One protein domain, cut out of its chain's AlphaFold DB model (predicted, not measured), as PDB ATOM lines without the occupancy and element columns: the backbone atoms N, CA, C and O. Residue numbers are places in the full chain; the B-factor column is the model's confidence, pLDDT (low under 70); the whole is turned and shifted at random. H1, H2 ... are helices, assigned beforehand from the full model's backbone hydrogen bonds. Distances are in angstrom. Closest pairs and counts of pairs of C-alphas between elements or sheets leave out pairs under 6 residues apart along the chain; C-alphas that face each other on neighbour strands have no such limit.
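What this domain is: This is residues 8 to 51 of the 61 residues of the protein "Putative GIY-YIG superfamily endonuclease" of Desulfoprunum benzoelyticum (UniProt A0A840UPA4). What is the shape? H1 and H2 make a loose V with a tight link at its corner, and residues 17 to 24 run across the V's open side; residues 8 to 16 stick out as a tail. What is it built of? The printed part has 44 residues with two named helices, H1 then H2, and no named strand: all helix. It is loose, radius of gyration of the C-alphas 11.9 A, spanning 32 by 23 by 19 A.

How they stand to each other: How do the helices stand? H1, residues 25 to 37, and H2, residues 40 to 50, are close but not clearly touching: their closest C-alphas, of Ile 35 and Lys 43, are 7.1 A apart. They run opposite ways at a steep tilt of 51 degrees. What of their backbones? Every O i to N i+4 pair is within hydrogen-bond range in H1, and 6 of 7 in H2.

Where its parts are: Where is H1? It begins at C-alpha 25, (179.150, 118.025, 116.996), and is 18.6 A long. Where does H2 end? At C-alpha 50, (167.954, 136.824, 114.843), after 15.9 A.

The domain as a whole: How large is it? The farthest C-alphas, of Lys 10 and Gln 23, are 33.9 A apart. Any cut or low confidence? The printed part has no cut, and no printed residue is under 70.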
ATOM      1  N   THR A   8     170.878 124.938  94.035       74.75
ATOM      2  CA  THR A   8     171.429 126.240  94.417       74.75
ATOM      3  C   THR A   8     171.357 127.250  93.276       74.75
ATOM      4  O   THR A   8     171.096 128.422  93.543       74.75
ATOM      5  N   GLU A   9     171.526 126.829  92.019       75.50
ATOM      6  CA  GLU A   9     171.324 127.673  90.835       75.50
ATOM      7  C   GLU A   9     169.846 128.001  90.630       75.50
ATOM      8  O   GLU A   9     169.488 129.176  90.584       75.50
ATOM      9  N   LYS A  10     168.982 126.978  90.626       73.56
ATOM     10  CA  LYS A  10     167.540 127.128  90.377       73.56
ATOM     11  C   LYS A  10     166.857 128.114  91.329       73.56
ATOM     12  O   LYS A  10     165.978 128.855  90.904       73.56
ATOM     13  N   TYR A  11     167.242 128.113  92.604       75.81
ATOM     14  CA  TYR A  11     166.618 128.955  93.634       75.81
ATOM     15  C   TYR A  11     167.486 130.132  94.076       75.81
ATOM     16  O   TYR A  11     167.192 130.769  95.082       75.81
ATOM     17  N   ASN A  12     168.578 130.397  93.356       78.00
ATOM     18  CA  ASN A  12     169.561 131.413  93.701       78.00
ATOM     19  C   ASN A  12     169.966 131.415  95.195       78.00
ATOM     20  O   ASN A  12     170.138 132.462  95.799       78.00
ATOM     21  N   VAL A  13     170.171 130.237  95.792       80.88
ATOM     22  CA  VAL A  13     170.625 130.114  97.189       80.88
ATOM     23  C   VAL A  13     172.076 130.590  97.288       80.88
ATOM     24  O   VAL A  13     172.982 129.890  96.833       80.88
ATOM     25  N   ASN A  14     172.289 131.820  97.748       82.88
ATOM     26  CA  ASN A  14     173.612 132.453  97.810       82.88
ATOM     27  C   ASN A  14     173.821 133.379  99.018       82.88
ATOM     28  O   ASN A  14     174.868 134.006  99.071       82.88
ATOM     29  N   LYS A  15     172.860 133.472  99.945       89.62
ATOM     30  CA  LYS A  15     172.954 134.326 101.136       89.62
ATOM     31  C   LYS A  15     172.986 133.488 102.402       89.62
ATOM     32  O   LYS A  15     172.141 132.599 102.559       89.62
ATOM     33  N   LEU A  16     173.897 133.801 103.317       92.81
ATOM     34  CA  LEU A  16     173.911 133.228 104.658       92.81
ATOM     35  C   LEU A  16     173.058 134.108 105.570       92.81
ATOM     36  O   LEU A  16     173.502 135.158 105.998       92.81
ATOM     37  N   VAL A  17     171.827 133.709 105.879       94.31
ATOM     38  CA  VAL A  17     170.917 134.551 106.692       94.31
ATOM     39  C   VAL A  17     170.797 134.105 108.150       94.31
ATOM     40  O   VAL A  17     170.256 134.848 108.966       94.31
ATOM     41  N   TYR A  18     171.287 132.909 108.478       94.38
ATOM     42  CA  TYR A  18     171.272 132.337 109.822       94.38
ATOM     43  C   TYR A  18     172.404 131.324 109.976       94.38
ATOM     44  O   TYR A  18     172.609 130.489 109.092       94.38
ATOM     45  N   PHE A  19     173.087 131.374 111.115       93.88
ATOM     46  CA  PHE A  19     173.968 130.322 111.604       93.88
ATOM     47  C   PHE A  19     173.840 130.254 113.129       93.88
ATOM     48  O   PHE A  19     173.412 131.215 113.767       93.88
ATOM     49  N   GLU A  20     174.198 129.116 113.704       92.12
ATOM     50  CA  GLU A  20     174.278 128.939 115.149       92.12
ATOM     51  C   GLU A  20     175.533 128.128 115.469       92.12
ATOM     52  O   GLU A  20     175.920 127.240 114.706       92.12
ATOM     53  N   GLU A  21     176.181 128.457 116.580       93.00
ATOM     54  CA  GLU A  21     177.351 127.734 117.068       93.00
ATOM     55  C   GLU A  21     176.930 126.782 118.184       93.00
ATOM     56  O   GLU A  21     176.142 127.134 119.066       93.00
ATOM     57  N   THR A  22     177.470 125.568 118.162       92.12
ATOM     58  CA  THR A  22     177.264 124.577 119.218       92.12
ATOM     59  C   THR A  22     178.611 124.114 119.752       92.12
ATOM     60  O   THR A  22     179.614 124.098 119.043       92.12
ATOM     61  N   GLN A  23     178.635 123.716 121.022       92.19
ATOM     62  CA  GLN A  23     179.854 123.224 121.673       92.19
ATOM     63  C   GLN A  23     180.138 121.741 121.380       92.19
ATOM     64  O   GLN A  23     181.231 121.259 121.658       92.19
ATOM     65  N   ASP A  24     179.159 121.026 120.821       95.12
ATOM     66  CA  ASP A  24     179.235 119.604 120.493       95.12
ATOM     67  C   ASP A  24     178.771 119.369 119.045       95.12
ATOM     68  O   ASP A  24     177.773 119.943 118.588       95.12
ATOM     69  N   ILE A  25     179.491 118.497 118.338       95.19
ATOM     70  CA  ILE A  25     179.150 118.025 116.996       95.19
ATOM     71  C   ILE A  25     177.840 117.233 116.983       95.19
ATOM     72  O   ILE A  25     177.068 117.351 116.033       95.19
ATOM     73  N   VAL A  26     177.547 116.458 118.034       96.69
ATOM     74  CA  VAL A  26     176.289 115.705 118.134       96.69
ATOM     75  C   VAL A  26     175.121 116.682 118.214       96.69
ATOM     76  O   VAL A  26     174.169 116.553 117.444       96.69
ATOM     77  N   ALA A  27     175.247 117.722 119.046       95.44
ATOM     78  CA  ALA A  27     174.253 118.784 119.148       95.44
ATOM     79  C   ALA A  27     174.057 119.526 117.811       95.44
ATOM     80  O   ALA A  27     172.914 119.738 117.406       95.44
ATOM     81  N   ALA A  28     175.138 119.847 117.083       95.50
ATOM     82  CA  ALA A  28     175.042 120.441 115.742       95.50
ATOM     83  C   ALA A  28     174.252 119.546 114.775       95.50
ATOM     84  O   ALA A  28     173.352 120.014 114.078       95.50
ATOM     85  N   VAL A  29     174.559 118.245 114.745       95.94
ATOM     86  CA  VAL A  29     173.913 117.282 113.840       95.94
ATOM     87  C   VAL A  29     172.432 117.100 114.179       95.94
ATOM     88  O   VAL A  29     171.592 117.021 113.277       95.94
ATOM     89  N   GLU A  30     172.084 117.008 115.462       96.56
ATOM     90  CA  GLU A  30     170.688 116.900 115.899       96.56
ATOM     91  C   GLU A  30     169.893 118.150 115.543       96.56
ATOM     92  O   GLU A  30     168.802 118.052 114.974       96.56
ATOM     93  N   ARG A  31     170.476 119.320 115.796       95.69
ATOM     94  CA  ARG A  31     169.863 120.608 115.508       95.69
ATOM     95  C   ARG A  31     169.677 120.839 114.008       95.69
ATOM     96  O   ARG A  31     168.590 121.225 113.573       95.69
ATOM     97  N   GLU A  32     170.672 120.493 113.194       95.69
ATOM     98  CA  GLU A  32     170.567 120.528 111.734       95.69
ATOM     99  C   GLU A  32     169.417 119.629 111.241       95.69
ATOM    100  O   GLU A  32     168.593 120.046 110.419       95.69
ATOM    101  N   LYS A  33     169.321 118.395 111.761       95.75
ATOM    102  CA  LYS A  33     168.227 117.464 111.428       95.75
ATOM    103  C   LYS A  33     166.868 118.016 111.846       95.75
ATOM    104  O   LYS A  33     165.895 117.839 111.109       95.75
ATOM    105  N   GLU A  34     166.792 118.658 113.006       95.81
ATOM    106  CA  GLU A  34     165.573 119.282 113.506       95.81
ATOM    107  C   GLU A  34     165.103 120.392 112.560       95.81
ATOM    108  O   GLU A  34     163.987 120.326 112.036       95.81
ATOM    109  N   ILE A  35     165.984 121.353 112.254       95.31
ATOM    110  CA  ILE A  35     165.688 122.479 111.362       95.31
ATOM    111  C   ILE A  35     165.314 121.965 109.972       95.31
ATOM    112  O   ILE A  35     164.324 122.421 109.402       95.31
ATOM    113  N   LYS A  36     166.028 120.978 109.413       92.69
ATOM    114  CA  LYS A  36     165.711 120.422 108.083       92.69
ATOM    115  C   LYS A  36     164.270 119.912 107.988       92.69
ATOM    116  O   LYS A  36     163.636 120.155 106.959       92.69
ATOM    117  N   LYS A  37     163.739 119.307 109.060       95.88
ATOM    118  CA  LYS A  37     162.358 118.791 109.145       95.88
ATOM    119  C   LYS A  37     161.293 119.872 109.343       95.88
ATOM    120  O   LYS A  37     160.107 119.581 109.195       95.88
ATOM    121  N   TRP A  38     161.668 121.102 109.690       97.06
ATOM    122  CA  TRP A  38     160.700 122.169 109.915       97.06
ATOM    123  C   TRP A  38     160.027 122.637 108.626       97.06
ATOM    124  O   TRP A  38     160.637 122.690 107.550       97.06
ATOM    125  N   ARG A  39     158.767 123.061 108.778       96.62
ATOM    126  CA  ARG A  39     158.056 123.826 107.754       96.62
ATOM    127  C   ARG A  39     158.736 125.171 107.518       96.62
ATOM    128  O   ARG A  39     159.494 125.659 108.362       96.62
ATOM    129  N   ARG A  40     158.451 125.765 106.359       93.75
ATOM    130  CA  ARG A  40     159.072 127.018 105.938       93.75
ATOM    131  C   ARG A  40     158.775 128.159 106.912       93.75
ATOM    132  O   ARG A  40     159.713 128.844 107.294       93.75
ATOM    133  N   GLU A  41     157.545 128.272 107.415       96.50
ATOM    134  CA  GLU A  41     157.159 129.382 108.300       96.50
ATOM    135  C   GLU A  41     157.961 129.379 109.607       96.50
ATOM    136  O   GLU A  41     158.359 130.427 110.107       96.50
ATOM    137  N   LYS A  42     158.260 128.188 110.144       97.19
ATOM    138  CA  LYS A  42     159.054 128.059 111.371       97.19
ATOM    139  C   LYS A  42     160.524 128.425 111.142       97.19
ATOM    140  O   LYS A  42     161.146 129.007 112.025       97.19
ATOM    141  N   LYS A  43     161.075 128.105 109.965       95.19
ATOM    142  CA  LYS A  43     162.426 128.543 109.570       95.19
ATOM    143  C   LYS A  43     162.471 130.058 109.409       95.19
ATOM    144  O   LYS A  43     163.381 130.685 109.929       95.19
ATOM    145  N   ASP A  44     161.469 130.637 108.756       95.56
ATOM    146  CA  ASP A  44     161.399 132.082 108.541       95.56
ATOM    147  C   ASP A  44     161.265 132.839 109.871       95.56
ATOM    148  O   ASP A  44     161.941 133.842 110.063       95.56
ATOM    149  N   ALA A  45     160.478 132.326 110.824       96.62
ATOM    150  CA  ALA A  45     160.385 132.891 112.172       96.62
ATOM    151  C   ALA A  45     161.711 132.804 112.948       96.62
ATOM    152  O   ALA A  45     162.069 133.751 113.647       96.62
ATOM    153  N   LEU A  46     162.451 131.695 112.809       96.06
ATOM    154  CA  LEU A  46     163.781 131.544 113.407       96.06
ATOM    155  C   LEU A  46     164.748 132.599 112.860       96.06
ATOM    156  O   LEU A  46     165.380 133.306 113.639       96.06
ATOM    157  N   VAL A  47     164.814 132.738 111.531       96.00
ATOM    158  CA  VAL A  47     165.663 133.741 110.874       96.00
ATOM    159  C   VAL A  47     165.230 135.150 111.270       96.00
ATOM    160  O   VAL A  47     166.073 135.947 111.653       96.00
ATOM    161  N   ALA A  48     163.932 135.461 111.243       96.12
ATOM    162  CA  ALA A  48     163.422 136.789 111.582       96.12
ATOM    163  C   ALA A  48     163.696 137.183 113.044       96.12
ATOM    164  O   ALA A  48     163.839 138.368 113.335       96.12
ATOM    165  N   GLY A  49     163.796 136.206 113.953       95.50
ATOM    166  CA  GLY A  49     164.143 136.441 115.354       95.50
ATOM    167  C   GLY A  49     165.586 136.908 115.566       95.50
ATOM    168  O   GLY A  49     165.831 137.706 116.465       95.50
ATOM    169  N   SER A  50     166.532 136.450 114.740       94.00
ATOM    170  CA  SER A  50     167.954 136.824 114.843       94.00
ATOM    171  C   SER A  50     168.410 137.838 113.789       94.00
ATOM    172  O   SER A  50     169.360 138.579 114.008       94.00
ATOM    173  N   ASN A  51     167.760 137.853 112.628       95.56
ATOM    174  CA  ASN A  51     168.102 138.636 111.444       95.56
ATOM    175  C   ASN A  51     166.812 139.133 110.757       95.56
ATOM    176  O   ASN A  51     166.429 138.635 109.693       95.56
TER     177      ASN A  51